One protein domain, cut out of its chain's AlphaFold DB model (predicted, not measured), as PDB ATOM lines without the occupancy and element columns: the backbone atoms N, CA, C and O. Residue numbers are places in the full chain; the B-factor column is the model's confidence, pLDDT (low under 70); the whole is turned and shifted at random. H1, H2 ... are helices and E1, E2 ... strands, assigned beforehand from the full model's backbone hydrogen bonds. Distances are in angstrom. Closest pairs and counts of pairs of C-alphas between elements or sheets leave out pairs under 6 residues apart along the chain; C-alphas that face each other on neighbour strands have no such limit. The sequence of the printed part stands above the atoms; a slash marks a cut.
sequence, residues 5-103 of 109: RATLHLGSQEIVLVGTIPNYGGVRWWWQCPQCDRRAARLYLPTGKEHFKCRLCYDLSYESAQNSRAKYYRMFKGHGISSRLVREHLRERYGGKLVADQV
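What this domain is: This is residues 5 to 103 of the 109 residues of an uncharacterized protein of Acidobacteria bacterium (UniProt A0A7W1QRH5). A small antiparallel sheet, E1, E2 and E3, makes one end of a long, loose shape; a short strand pair, E4 and E5, is in the middle, and a helical arm makes the other end. In this arm the chain runs out from E4 through residues 45 to 62, H1 and H2, then folds back along H3 to E5, with H2 and H3 making a V. The printed part has 99 residues, in the order E1 E2 E3 E4 H1 H2 H3 E5, and its class is mixed, helices and strands. It is loose, with a radius of gyration of the C-alphas of 16.5 A, and spans 50 by 35 by 21 A.

Where its parts are: E1, residues 5 to 10, begins at C-alpha 5 at (-30.853, -30.259, 209.224) and is 16.0 A long. E2, residues 13 to 20, is 22.9 A long, and E3, residues 28 to 32, is 12.9 A long. E4 is residues 42 to 44, with C-alpha 42 at (-45.243, -31.087, 216.674). H1 is residues 63 to 66. H2, residues 69 to 78, is 13.6 A long, and H3, residues 83 to 93, is 15.1 A long. E5, residues 97 to 99, ends at C-alpha 99 at (-46.753, -28.902, 212.921).

How they stand to each other: E1, E2 and E3 form a meander, each strand the antiparallel neighbour of the one before, and the sheet is only just strongly twisted, with C-alphas up to 4.2 A off its best plane. E1 and E2 are a hairpin at 151 degrees, with N 8 and O 15 at 2.8 A. E2 and E3 are a hairpin at 147 degrees, with N 18 and O 30 at 2.8 A. Residues 31 to 32 of E3 also pair, antiparallel, with residues 39 to 40. The closest C-alphas of E3 and E4 are those of Trp 31 and Arg 42, 6.7 A apart. E4 and E5 are antiparallel at 165 degrees, with N 43 and O 98 at 3.0 A. E3 and E5 are only just apart, their closest C-alphas at 8.3 A. H2 and H3 touch, closest at the C-alphas of Tyr 73 and Ser 83, 6.7 A, at a steep tilt of 58 degrees, opposite ways. H1 and H2 meet only through their link, and H1 and H3 are apart. H1, H2 and H3 are not on the sheet of E1, E2 and E3, with 0 pairs of C-alphas within 10 A. In H2 and H3 every O i to N i+4 pair is within hydrogen-bond range; H1 is too short for such a pair.

The domain as a whole: The two C-alphas farthest apart are those of Gly 25 and Gly 80, 52.3 A. The printed part has no cut, and its one long link is E4 to H1, 18 residues. The mean pLDDT of the printed part is 76.6; 30 residues are under 70, among them residues 61 to 77, 90 to 95 and 100 to 103.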
ATOM      1  N   ARG A   5     -30.420 -31.131 208.126       83.50
ATOM      2  CA  ARG A   5     -30.853 -30.259 209.224       83.50
ATOM      3  C   ARG A   5     -31.062 -28.845 208.706       83.50
ATOM      4  O   ARG A   5     -30.270 -28.364 207.907       83.50
ATOM      5  N   ALA A   6     -32.110 -28.191 209.185       83.12
ATOM      6  CA  ALA A   6     -32.380 -26.783 208.918       83.12
ATOM      7  C   ALA A   6     -32.726 -26.083 210.233       83.12
ATOM      8  O   ALA A   6     -33.402 -26.669 211.073       83.12
ATOM      9  N   THR A   7     -32.284 -24.845 210.421       85.88
ATOM     10  CA  THR A   7     -32.625 -24.046 211.607       85.88
ATOM     11  C   THR A   7     -33.625 -22.972 211.207       85.88
ATOM     12  O   THR A   7     -33.428 -22.289 210.206       85.88
ATOM     13  N   LEU A   8     -34.699 -22.834 211.982       81.81
ATOM     14  CA  LEU A   8     -35.712 -21.797 211.828       81.81
ATOM     15  C   LEU A   8     -35.757 -20.910 213.069       81.81
ATOM     16  O   LEU A   8     -35.748 -21.402 214.200       81.81
ATOM     17  N   HIS A   9     -35.891 -19.608 212.847       82.50
ATOM     18  CA  HIS A   9     -36.095 -18.615 213.897       82.50
ATOM     19  C   HIS A   9     -37.587 -18.296 214.004       82.50
ATOM     20  O   HIS A   9     -38.180 -17.719 213.093       82.50
ATOM     21  N   LEU A  10     -38.213 -18.689 215.114       74.44
ATOM     22  CA  LEU A  10     -39.600 -18.350 215.435       74.44
ATOM     23  C   LEU A  10     -39.620 -17.356 216.595       74.44
ATOM     24  O   LEU A  10     -39.474 -17.722 217.761       74.44
ATOM     25  N   GLY A  11     -39.791 -16.074 216.258       80.00
ATOM     26  CA  GLY A  11     -39.617 -14.986 217.218       80.00
ATOM     27  C   GLY A  11     -38.162 -14.916 217.689       80.00
ATOM     28  O   GLY A  11     -37.257 -14.799 216.870       80.00
ATOM     29  N   SER A  12     -37.941 -15.017 219.002       82.75
ATOM     30  CA  SER A  12     -36.610 -15.061 219.630       82.75
ATOM     31  C   SER A  12     -36.055 -16.477 219.826       82.75
ATOM     32  O   SER A  12     -34.981 -16.641 220.401       82.75
ATOM     33  N   GLN A  13     -36.784 -17.511 219.396       85.06
ATOM     34  CA  GLN A  13     -36.415 -18.900 219.630       85.06
ATOM     35  C   GLN A  13     -35.881 -19.569 218.362       85.06
ATOM     36  O   GLN A  13     -36.527 -19.540 217.314       85.06
ATOM     37  N   GLU A  14     -34.748 -20.258 218.490       87.50
ATOM     38  CA  GLU A  14     -34.241 -21.162 217.460       87.50
ATOM     39  C   GLU A  14     -34.881 -22.544 217.578       87.50
ATOM     40  O   GLU A  14     -34.940 -23.151 218.654       87.50
ATOM     41  N   ILE A  15     -35.368 -23.053 216.450       87.31
ATOM     42  CA  ILE A  15     -35.987 -24.367 216.346       87.31
ATOM     43  C   ILE A  15     -35.375 -25.098 215.158       87.31
ATOM     44  O   ILE A  15     -35.380 -24.608 214.034       87.31
ATOM     45  N   VAL A  16     -34.874 -26.305 215.399       90.31
ATOM     46  CA  VAL A  16     -34.224 -27.113 214.363       90.31
ATOM     47  C   VAL A  16     -35.227 -28.085 213.742       90.31
ATOM     48  O   VAL A  16     -36.002 -28.734 214.448       90.31
ATOM     49  N   LEU A  17     -35.200 -28.217 212.419       88.00
ATOM     50  CA  LEU A  17     -35.793 -29.312 211.663       88.00
ATOM     51  C   LEU A  17     -34.738 -30.365 211.345       88.00
ATOM     52  O   LEU A  17     -33.609 -30.051 210.977       88.00
ATOM     53  N   VAL A  18     -35.153 -31.623 211.414       88.56
ATOM     54  CA  VAL A  18     -34.363 -32.790 211.041       88.56
ATOM     55  C   VAL A  18     -35.139 -33.591 210.003       88.56
ATOM     56  O   VAL A  18     -36.253 -34.054 210.263       88.56
ATOM     57  N   GLY A  19     -34.550 -33.752 208.825       86.56
ATOM     58  CA  GLY A  19     -35.035 -34.589 207.741       86.56
ATOM     59  C   GLY A  19     -34.571 -36.030 207.921       86.56
ATOM     60  O   GLY A  19     -33.404 -36.304 208.192       86.56
ATOM     61  N   THR A  20     -35.500 -36.968 207.771       85.62
ATOM     62  CA  THR A  20     -35.216 -38.406 207.720       85.62
ATOM     63  C   THR A  20     -35.721 -38.963 206.404       85.62
ATOM     64  O   THR A  20     -36.862 -38.697 206.034       85.62
ATOM     65  N   ILE A  21     -34.894 -39.737 205.707       81.62
ATOM     66  CA  ILE A  21     -35.291 -40.418 204.474       81.62
ATOM     67  C   ILE A  21     -35.918 -41.760 204.882       81.62
ATOM     68  O   ILE A  21     -35.212 -42.601 205.446       81.62
ATOM     69  N   PRO A  22     -37.231 -41.976 204.690       79.19
ATOM     70  CA  PRO A  22     -37.845 -43.268 204.937       79.19
ATOM     71  C   PRO A  22     -37.524 -44.247 203.798       79.19
ATOM     72  O   PRO A  22     -37.247 -43.851 202.668       79.19
ATOM     73  N   ASN A  23     -37.637 -45.547 204.081       77.19
ATOM     74  CA  ASN A  23     -37.313 -46.620 203.127       77.19
ATOM     75  C   ASN A  23     -38.147 -46.594 201.829       77.19
ATOM     76  O   ASN A  23     -37.743 -47.191 200.840       77.19
ATOM     77  N   TYR A  24     -39.298 -45.916 201.828       75.75
ATOM     78  CA  TYR A  24     -40.215 -45.823 200.684       75.75
ATOM     79  C   TYR A  24     -40.059 -44.521 199.876       75.75
ATOM     80  O   TYR A  24     -40.923 -44.197 199.064       75.75
ATOM     81  N   GLY A  25     -38.972 -43.775 200.091       74.88
ATOM     82  CA  GLY A  25     -38.705 -42.504 199.418       74.88
ATOM     83  C   GLY A  25     -39.357 -41.292 200.093       74.88
ATOM     84  O   GLY A  25     -40.184 -41.413 200.998       74.88
ATOM     85  N   GLY A  26     -38.943 -40.101 199.654       77.88
ATOM     86  CA  GLY A  26     -39.339 -38.815 200.236       77.88
ATOM     87  C   GLY A  26     -38.511 -38.408 201.459       77.88
ATOM     88  O   GLY A  26     -37.608 -39.118 201.895       77.88
ATOM     89  N   VAL A  27     -38.822 -37.240 202.024       80.94
ATOM     90  CA  VAL A  27     -38.213 -36.747 203.266       80.94
ATOM     91  C   VAL A  27     -39.308 -36.568 204.299       80.94
ATOM     92  O   VAL A  27     -40.286 -35.856 204.078       80.94
ATOM     93  N   ARG A  28     -39.137 -37.203 205.456       83.88
ATOM     94  CA  ARG A  28     -39.964 -36.955 206.628       83.88
ATOM     95  C   ARG A  28     -39.245 -35.993 207.553       83.88
ATOM     96  O   ARG A  28     -38.226 -36.346 208.150       83.88
ATOM     97  N   TRP A  29     -39.816 -34.808 207.687       84.94
ATOM     98  CA  TRP A  29     -39.302 -33.760 208.552       84.94
ATOM     99  C   TRP A  29     -39.845 -33.870 209.975       84.94
ATOM    100  O   TRP A  29     -41.013 -34.196 210.210       84.94
ATOM    101  N   TRP A  30     -38.980 -33.558 210.930       88.25
ATOM    102  CA  TRP A  30     -39.262 -33.547 212.356       88.25
ATOM    103  C   TRP A  30     -38.728 -32.270 212.975       88.25
ATOM    104  O   TRP A  30     -37.639 -31.834 212.629       88.25
ATOM    105  N   TRP A  31     -39.426 -31.732 213.964       90.94
ATOM    106  CA  TRP A  31     -38.852 -30.729 214.848       90.94
ATOM    107  C   TRP A  31     -37.915 -31.377 215.857       90.94
ATOM    108  O   TRP A  31     -38.240 -32.425 216.408       90.94
ATOM    109  N   GLN A  32     -36.806 -30.730 216.174       92.44
ATOM    110  CA  GLN A  32     -35.983 -31.044 217.329       92.44
ATOM    111  C   GLN A  32     -36.461 -30.204 218.514       92.44
ATOM    112  O   GLN A  32     -36.564 -28.982 218.429       92.44
ATOM    113  N   CYS A  33     -36.799 -30.858 219.625       91.12
ATOM    114  CA  CYS A  33     -37.201 -30.154 220.834       91.12
ATOM    115  C   CYS A  33     -36.019 -29.353 221.401       91.12
ATOM    116  O   CYS A  33     -35.042 -29.979 221.793       91.12
ATOM    117  N   PRO A  34     -36.133 -28.032 221.592       90.44
ATOM    118  CA  PRO A  34     -35.018 -27.212 222.075       90.44
ATOM    119  C   PRO A  34     -34.667 -27.439 223.555       90.44
ATOM    120  O   PRO A  34     -33.698 -26.881 224.046       90.44
ATOM    121  N   GLN A  35     -35.459 -28.230 224.293       91.00
ATOM    122  CA  GLN A  35     -35.172 -28.569 225.695       91.00
ATOM    123  C   GLN A  35     -34.615 -29.989 225.881       91.00
ATOM    124  O   GLN A  35     -33.923 -30.239 226.858       91.00
ATOM    125  N   CYS A  36     -34.979 -30.948 225.025       91.56
ATOM    126  CA  CYS A  36     -34.578 -32.351 225.219       91.56
ATOM    127  C   CYS A  36     -34.039 -33.030 223.961       91.56
ATOM    128  O   CYS A  36     -33.917 -34.253 223.947       91.56
ATOM    129  N   ASP A  37     -33.842 -32.272 222.885       91.56
ATOM    130  CA  ASP A  37     -33.306 -32.700 221.589       91.56
ATOM    131  C   ASP A  37     -34.063 -33.831 220.884       91.56
ATOM    132  O   ASP A  37     -33.669 -34.298 219.815       91.56
ATOM    133  N   ARG A  38     -35.205 -34.261 221.428       90.44
ATOM    134  CA  ARG A  38     -36.037 -35.296 220.814       90.44
ATOM    135  C   ARG A  38     -36.690 -34.779 219.542       90.44
ATOM    136  O   ARG A  38     -37.249 -33.683 219.522       90.44
ATOM    137  N   ARG A  39     -36.732 -35.645 218.530       91.38
ATOM    138  CA  ARG A  39     -37.525 -35.445 217.315       91.38
ATOM    139  C   ARG A  39     -39.021 -35.537 217.627       91.38
ATOM    140  O   ARG A  39     -39.474 -36.501 218.245       91.38
ATOM    141  N   ALA A  40     -39.793 -34.549 217.198       88.88
ATOM    142  CA  ALA A  40     -41.231 -34.459 217.393       88.88
ATOM    143  C   ALA A  40     -41.911 -33.949 216.119       88.88
ATOM    144  O   ALA A  40     -41.451 -33.012 215.482       88.88
ATOM    145  N   ALA A  41     -43.053 -34.534 215.754       85.56
ATOM    146  CA  ALA A  41     -43.838 -34.037 214.618       85.56
ATOM    147  C   ALA A  41     -44.486 -32.669 214.907       85.56
ATOM    148  O   ALA A  41     -44.883 -31.955 213.988       85.56
ATOM    149  N   ARG A  42     -44.627 -32.325 216.196       85.12
ATOM    150  CA  ARG A  42     -45.243 -31.087 216.674       85.12
ATOM    151  C   ARG A  42     -44.490 -30.516 217.862       85.12
ATOM    152  O   ARG A  42     -44.094 -31.271 218.756       85.12
ATOM    153  N   LEU A  43     -44.397 -29.195 217.903       86.56
ATOM    154  CA  LEU A  43     -44.072 -28.439 219.108       86.56
ATOM    155  C   LEU A  43     -45.304 -27.654 219.566       86.56
ATOM    156  O   LEU A  43     -46.187 -27.326 218.774       86.56
ATOM    157  N   TYR A  44     -45.371 -27.386 220.863       86.25
ATOM    158  CA  TYR A  44     -46.511 -26.760 221.526       86.25
ATOM    159  C   TYR A  44     -46.055 -25.467 222.194       86.25
ATOM    160  O   TYR A  44     -44.950 -25.439 222.733       86.25
ATOM    161  N   LEU A  45     -46.906 -24.441 222.196       84.75
ATOM    162  CA  LEU A  45     -46.709 -23.179 222.913       84.75
ATOM    163  C   LEU A  45     -47.950 -22.871 223.764       84.75
ATOM    164  O   LEU A  45     -48.728 -21.989 223.398       84.75
ATOM    165  N   PRO A  46     -48.163 -23.604 224.877       80.38
ATOM    166  CA  PRO A  46     -49.312 -23.385 225.751       80.38
ATOM    167  C   PRO A  46     -49.462 -21.907 226.127       80.38
ATOM    168  O   PRO A  46     -48.459 -21.213 226.296       80.38
ATOM    169  N   THR A  47     -50.694 -21.422 226.294       77.44
ATOM    170  CA  THR A  47     -50.924 -20.008 226.631       77.44
ATOM    171  C   THR A  47     -50.177 -19.634 227.908       77.44
ATOM    172  O   THR A  47     -50.175 -20.387 228.883       77.44
ATOM    173  N   GLY A  48     -49.516 -18.476 227.893       77.88
ATOM    174  CA  GLY A  48     -48.660 -18.030 228.994       77.88
ATOM    175  C   GLY A  48     -47.265 -18.665 229.006       77.88
ATOM    176  O   GLY A  48     -46.539 -18.512 229.986       77.88
ATOM    177  N   LYS A  49     -46.874 -19.394 227.953       82.88
ATOM    178  CA  LYS A  49     -45.487 -19.807 227.698       82.88
ATOM    179  C   LYS A  49     -44.912 -19.030 226.520       82.88
ATOM    180  O   LYS A  49     -45.641 -18.608 225.631       82.88
ATOM    181  N   GLU A  50     -43.589 -18.900 226.518       84.94
ATOM    182  CA  GLU A  50     -42.848 -18.096 225.535       84.94
ATOM    183  C   GLU A  50     -42.083 -18.949 224.513       84.94
ATOM    184  O   GLU A  50     -41.637 -18.444 223.488       84.94
ATOM    185  N   HIS A  51     -41.948 -20.256 224.765       87.12
ATOM    186  CA  HIS A  51     -41.127 -21.146 223.946       87.12
ATOM    187  C   HIS A  51     -41.892 -22.370 223.447       87.12
ATOM    188  O   HIS A  51     -42.593 -23.044 224.199       87.12
ATOM    189  N   PHE A  52     -41.697 -22.732 222.189       88.12
ATOM    190  CA  PHE A  52     -42.137 -23.999 221.629       88.12
ATOM    191  C   PHE A  52     -41.304 -25.150 222.193       88.12
ATOM    192  O   PHE A  52     -40.074 -25.138 222.123       88.12
ATOM    193  N   LYS A  53     -41.961 -26.175 222.746       88.56
ATOM    194  CA  LYS A  53     -41.303 -27.405 223.223       88.56
ATOM    195  C   LYS A  53     -42.125 -28.634 222.858       88.56
ATOM    196  O   LYS A  53     -43.303 -28.544 222.504       88.56
ATOM    197  N   CYS A  54     -41.499 -29.806 222.917       88.38
ATOM    198  CA  CYS A  54     -42.212 -31.053 222.677       88.38
ATOM    199  C   CYS A  54     -43.212 -31.336 223.801       88.38
ATOM    200  O   CYS A  54     -43.089 -30.836 224.922       88.38
ATOM    201  N   ARG A  55     -44.176 -32.211 223.503       84.44
ATOM    202  CA  ARG A  55     -45.239 -32.575 224.444       84.44
ATOM    203  C   ARG A  55     -44.709 -33.043 225.804       84.44
ATOM    204  O   ARG A  55     -45.269 -32.675 226.818       84.44
ATOM    205  N   LEU A  56     -43.619 -33.817 225.829       85.31
ATOM    206  CA  LEU A  56     -43.074 -34.392 227.065       85.31
ATOM    207  C   LEU A  56     -42.445 -33.319 227.956       85.31
ATOM    208  O   LEU A  56     -42.617 -33.352 229.165       85.31
ATOM    209  N   CYS A  57     -41.767 -32.338 227.357       87.50
ATOM    210  CA  CYS A  57     -41.176 -31.219 228.092       87.50
ATOM    211  C   CYS A  57     -42.220 -30.300 228.730       87.50
ATOM    212  O   CYS A  57     -41.911 -29.631 229.710       87.50
ATOM    213  N   TYR A  58     -43.429 -30.261 228.169       83.12
ATOM    214  CA  TYR A  58     -44.567 -29.553 228.750       83.12
ATOM    215  C   TYR A  58     -45.513 -30.457 229.547       83.12
ATOM    216  O   TYR A  58     -46.593 -30.007 229.918       83.12
ATOM    217  N   ASP A  59     -45.134 -31.717 229.781       78.94
ATOM    218  CA  ASP A  59     -45.980 -32.736 230.416       78.94
ATOM    219  C   ASP A  59     -47.400 -32.821 229.807       78.94
ATOM    220  O   ASP A  59     -48.421 -33.069 230.450       78.94
ATOM    221  N   LEU A  60     -47.478 -32.586 228.496       74.75
ATOM    222  CA  LEU A  60     -48.705 -32.675 227.725       74.75
ATOM    223  C   LEU A  60     -48.960 -34.142 227.395       74.75
ATOM    224  O   LEU A  60     -48.380 -34.725 226.471       74.75
ATOM    225  N   SER A  61     -49.874 -34.740 228.150       66.81
ATOM    226  CA  SER A  61     -50.485 -36.016 227.774       66.81
ATOM    227  C   SER A  61     -51.140 -35.941 226.382       66.81
ATOM    228  O   SER A  61     -51.542 -34.877 225.906       66.81
ATOM    229  N   TYR A  62     -51.200 -37.081 225.686       62.59
ATOM    230  CA  TYR A  62     -51.618 -37.138 224.285       62.59
ATOM    231  C   TYR A  62     -53.049 -36.625 224.088       62.59
ATOM    232  O   TYR A  62     -53.938 -36.910 224.892       62.59
ATOM    233  N   GLU A  63     -53.285 -35.923 222.975       54.25
ATOM    234  CA  GLU A  63     -54.579 -35.298 222.710       54.25
ATOM    235  C   GLU A  63     -55.712 -36.325 222.729       54.25
ATOM    236  O   GLU A  63     -56.736 -36.036 223.320       54.25
ATOM    237  N   SER A  64     -55.538 -37.541 222.190       50.78
ATOM    238  CA  SER A  64     -56.576 -38.592 222.246       50.78
ATOM    239  C   SER A  64     -56.795 -39.203 223.640       50.78
ATOM    240  O   SER A  64     -57.906 -39.640 223.923       50.78
ATOM    241  N   ALA A  65     -55.798 -39.172 224.533       53.00
ATOM    242  CA  ALA A  65     -55.941 -39.620 225.924       53.00
ATOM    243  C   ALA A  65     -56.633 -38.558 226.808       53.00
ATOM    244  O   ALA A  65     -57.356 -38.896 227.742       53.00
ATOM    245  N   GLN A  66     -56.470 -37.270 226.480       50.56
ATOM    246  CA  GLN A  66     -57.199 -36.142 227.087       50.56
ATOM    247  C   GLN A  66     -58.573 -35.898 226.422       50.56
ATOM    248  O   GLN A  66     -59.512 -35.453 227.083       50.56
ATOM    249  N   ASN A  67     -58.730 -36.245 225.136       47.16
ATOM    250  CA  ASN A  67     -59.946 -36.114 224.315       47.16
ATOM    251  C   ASN A  67     -60.950 -37.253 224.502       47.16
ATOM    252  O   ASN A  67     -61.790 -37.488 223.630       47.16
ATOM    253  N   SER A  68     -61.091 -37.793 225.707       54.97
ATOM    254  CA  SER A  68     -62.478 -37.916 226.139       54.97
ATOM    255  C   SER A  68     -63.005 -36.490 226.369       54.97
ATOM    256  O   SER A  68     -63.217 -36.075 227.504       54.97
ATOM    257  N   ARG A  69     -63.258 -35.724 225.286       57.84
ATOM    258  CA  ARG A  69     -64.143 -34.545 225.327       57.84
ATOM    259  C   ARG A  69     -65.393 -34.936 226.088       57.84
ATOM    260  O   ARG A  69     -65.836 -34.172 226.918       57.84
ATOM    261  N   ALA A  70     -65.861 -36.170 225.897       61.66
ATOM    262  CA  ALA A  70     -66.920 -36.805 226.663       61.66
ATOM    263  C   ALA A  70     -66.688 -36.871 228.188       61.66
ATOM    264  O   ALA A  70     -67.661 -36.789 228.921       61.66
ATOM    265  N   LYS A  71     -65.464 -37.047 228.705       66.00
ATOM    266  CA  LYS A  71     -65.167 -37.050 230.155       66.00
ATOM    267  C   LYS A  71     -65.139 -35.635 230.714       66.00
ATOM    268  O   LYS A  71     -65.785 -35.402 231.723       66.00
ATOM    269  N   TYR A  72     -64.478 -34.692 230.038       64.19
ATOM    270  CA  TYR A  72     -64.494 -33.285 230.455       64.19
ATOM    271  C   TYR A  72     -65.892 -32.679 230.324       64.19
ATOM    272  O   TYR A  72     -66.365 -32.060 231.263       64.19
ATOM    273  N   TYR A  73     -66.604 -32.929 229.222       63.59
ATOM    274  CA  TYR A  73     -68.015 -32.562 229.092       63.59
ATOM    275  C   TYR A  73     -68.855 -33.203 230.193       63.59
ATOM    276  O   TYR A  73     -69.685 -32.506 230.750       63.59
ATOM    277  N   ARG A  74     -68.674 -34.490 230.525       67.38
ATOM    278  CA  ARG A  74     -69.428 -35.127 231.621       67.38
ATOM    279  C   ARG A  74     -69.122 -34.491 232.974       67.38
ATOM    280  O   ARG A  74     -70.055 -34.172 233.699       67.38
ATOM    281  N   MET A  75     -67.848 -34.263 233.273       68.38
ATOM    282  CA  MET A  75     -67.397 -33.627 234.508       68.38
ATOM    283  C   MET A  75     -67.960 -32.205 234.624       68.38
ATOM    284  O   MET A  75     -68.662 -31.893 235.574       68.38
ATOM    285  N   PHE A  76     -67.747 -31.361 233.614       69.06
ATOM    286  CA  PHE A  76     -68.195 -29.970 233.624       69.06
ATOM    287  C   PHE A  76     -69.721 -29.820 233.499       69.06
ATOM    288  O   PHE A  76     -70.289 -28.986 234.195       69.06
ATOM    289  N   LYS A  77     -70.413 -30.662 232.711       65.69
ATOM    290  CA  LYS A  77     -71.891 -30.700 232.655       65.69
ATOM    291  C   LYS A  77     -72.487 -31.112 234.002       65.69
ATOM    292  O   LYS A  77     -73.497 -30.542 234.395       65.69
ATOM    293  N   GLY A  78     -71.853 -32.047 234.716       72.38
ATOM    294  CA  GLY A  78     -72.242 -32.433 236.077       72.38
ATOM    295  C   GLY A  78     -72.118 -31.297 237.099       72.38
ATOM    296  O   GLY A  78     -72.832 -31.298 238.092       72.38
ATOM    297  N   HIS A  79     -71.275 -30.298 236.818       76.19
ATOM    298  CA  HIS A  79     -71.091 -29.096 237.636       76.19
ATOM    299  C   HIS A  79     -71.743 -27.833 237.036       76.19
ATOM    300  O   HIS A  79     -71.451 -26.726 237.479       76.19
ATOM    301  N   GLY A  80     -72.601 -27.964 236.014       77.69
ATOM    302  CA  GLY A  80     -73.311 -26.830 235.401       77.69
ATOM    303  C   GLY A  80     -72.449 -25.893 234.540       77.69
ATOM    304  O   GLY A  80     -72.903 -24.821 234.149       77.69
ATOM    305  N   ILE A  81     -71.215 -26.277 234.207       76.38
ATOM    306  CA  ILE A  81     -70.290 -25.452 233.423       76.38
ATOM    307  C   ILE A  81     -70.585 -25.599 231.926       76.38
ATOM    308  O   ILE A  81     -70.704 -26.704 231.383       76.38
ATOM    309  N   SER A  82     -70.692 -24.460 231.238       77.25
ATOM    310  CA  SER A  82     -71.054 -24.423 229.823       77.25
ATOM    311  C   SER A  82     -69.983 -25.069 228.947       77.25
ATOM    312  O   SER A  82     -68.777 -24.933 229.151       77.25
ATOM    313  N   SER A  83     -70.424 -25.731 227.882       69.69
ATOM    314  CA  SER A  83     -69.499 -26.342 226.932       69.69
ATOM    315  C   SER A  83     -68.578 -25.356 226.207       69.69
ATOM    316  O   SER A  83     -67.520 -25.748 225.712       69.69
ATOM    317  N   ARG A  84     -68.979 -24.083 226.149       76.62
ATOM    318  CA  ARG A  84     -68.170 -22.988 225.623       76.62
ATOM    319  C   ARG A  84     -66.972 -22.729 226.532       76.62
ATOM    320  O   ARG A  84     -65.855 -22.771 226.031       76.62
ATOM    321  N   LEU A  85     -67.202 -22.613 227.841       68.94
ATOM    322  CA  LEU A  85     -66.146 -22.453 228.844       68.94
ATOM    323  C   LEU A  85     -65.173 -23.633 228.831       68.94
ATOM    324  O   LEU A  85     -63.973 -23.439 228.937       68.94
ATOM    325  N   VAL A  86     -65.657 -24.860 228.608       71.44
ATOM    326  CA  VAL A  86     -64.772 -26.031 228.457       71.44
ATOM    327  C   VAL A  86     -63.870 -25.902 227.224       71.44
ATOM    328  O   VAL A  86     -62.692 -26.242 227.282       71.44
ATOM    329  N   ARG A  87     -64.397 -25.421 226.091       69.38
ATOM    330  CA  ARG A  87     -63.600 -25.211 224.868       69.38
ATOM    331  C   ARG A  87     -62.626 -24.049 225.008       69.38
ATOM    332  O   ARG A  87     -61.504 -24.179 224.534       69.38
ATOM    333  N   GLU A  88     -63.054 -22.950 225.623       71.81
ATOM    334  CA  GLU A  88     -62.205 -21.799 225.946       71.81
ATOM    335  C   GLU A  88     -61.080 -22.241 226.881       71.81
ATOM    336  O   GLU A  88     -59.924 -22.112 226.505       71.81
ATOM    337  N   HIS A  89     -61.389 -22.943 227.972       70.88
ATOM    338  CA  HIS A  89     -60.395 -23.492 228.892       70.88
ATOM    339  C   HIS A  89     -59.401 -24.442 228.208       70.88
ATOM    340  O   HIS A  89     -58.204 -24.382 228.464       70.88
ATOM    341  N   LEU A  90     -59.859 -25.325 227.310       68.75
ATOM    342  CA  LEU A  90     -58.957 -26.205 226.553       68.75
ATOM    343  C   LEU A  90     -58.093 -25.430 225.546       68.75
ATOM    344  O   LEU A  90     -56.929 -25.777 225.348       68.75
ATOM    345  N   ARG A  91     -58.649 -24.396 224.905       68.50
ATOM    346  CA  ARG A  91     -57.925 -23.514 223.981       68.50
ATOM    347  C   ARG A  91     -56.884 -22.678 224.725       68.50
ATOM    348  O   ARG A  91     -55.758 -22.590 224.257       68.50
ATOM    349  N   GLU A  92     -57.243 -22.119 225.873       65.75
ATOM    350  CA  GLU A  92     -56.341 -21.404 226.774       65.75
ATOM    351  C   GLU A  92     -55.246 -22.347 227.266       65.75
ATOM    352  O   GLU A  92     -54.064 -22.079 227.097       65.75
ATOM    353  N   ARG A  93     -55.591 -23.525 227.776       62.59
ATOM    354  CA  ARG A  93     -54.597 -24.441 228.341       62.59
ATOM    355  C   ARG A  93     -53.556 -24.931 227.329       62.59
ATOM    356  O   ARG A  93     -52.429 -25.211 227.723       62.59
ATOM    357  N   TYR A  94     -53.903 -25.030 226.046       61.00
ATOM    358  CA  TYR A  94     -53.053 -25.660 225.026       61.00
ATOM    359  C   TYR A  94     -52.895 -24.835 223.741       61.00
ATOM    360  O   TYR A  94     -52.739 -25.419 222.663       61.00
ATOM    361  N   GLY A  95     -52.974 -23.503 223.835       62.19
ATOM    362  CA  GLY A  95     -52.769 -22.586 222.709       62.19
ATOM    363  C   GLY A  95     -51.507 -22.912 221.896       62.19
ATOM    364  O   GLY A  95     -50.599 -23.548 222.411       62.19
ATOM    365  N   GLY A  96     -51.489 -22.544 220.609       70.00
ATOM    366  CA  GLY A  96     -50.322 -22.646 219.714       70.00
ATOM    367  C   GLY A  96     -49.759 -24.059 219.468       70.00
ATOM    368  O   GLY A  96     -49.105 -24.653 220.323       70.00
ATOM    369  N   LYS A  97     -49.914 -24.592 218.249       76.19
ATOM    370  CA  LYS A  97     -49.211 -25.810 217.799       76.19
ATOM    371  C   LYS A  97     -48.440 -25.491 216.525       76.19
ATOM    372  O   LYS A  97     -49.034 -24.977 215.585       76.19
ATOM    373  N   LEU A  98     -47.162 -25.847 216.483       72.00
ATOM    374  CA  LEU A  98     -46.394 -25.902 215.241       72.00
ATOM    375  C   LEU A  98     -46.357 -27.342 214.772       72.00
ATOM    376  O   LEU A  98     -45.903 -28.221 215.509       72.00
ATOM    377  N   VAL A  99     -46.831 -27.589 213.558       76.44
ATOM    378  CA  VAL A  99     -46.753 -28.902 212.921       76.44
ATOM    379  C   VAL A  99     -45.666 -28.849 211.862       76.44
ATOM    380  O   VAL A  99     -45.541 -27.856 211.153       76.44
ATOM    381  N   ALA A 100     -44.823 -29.882 211.822       68.69
ATOM    382  CA  ALA A 100     -43.680 -29.894 210.918       68.69
ATOM    383  C   ALA A 100     -44.124 -29.735 209.461       68.69
ATOM    384  O   ALA A 100     -43.464 -29.026 208.731       68.69
ATOM    385  N   ASP A 101     -45.245 -30.337 209.057       63.84
ATOM    386  CA  ASP A 101     -45.818 -30.269 207.695       63.84
ATOM    387  C   ASP A 101     -46.343 -28.893 207.279       63.84
ATOM    388  O   ASP A 101     -46.608 -28.679 206.101       63.84
ATOM    389  N   GLN A 102     -46.478 -27.960 208.223       58.69
ATOM    390  CA  GLN A 102     -47.039 -26.630 207.987       58.69
ATOM    391  C   GLN A 102     -45.985 -25.531 207.835       58.69
ATOM    392  O   GLN A 102     -46.335 -24.413 207.464       58.69
ATOM    393  N   VAL A 103     -44.713 -25.816 208.112       60.75
ATOM    394  CA  VAL A 103     -43.612 -24.902 207.792       60.75
ATOM    395  C   VAL A 103     -43.034 -25.297 206.443       60.75
ATOM    396  O   VAL A 103     -42.706 -26.459 206.231       60.75
TER     397      VAL A 103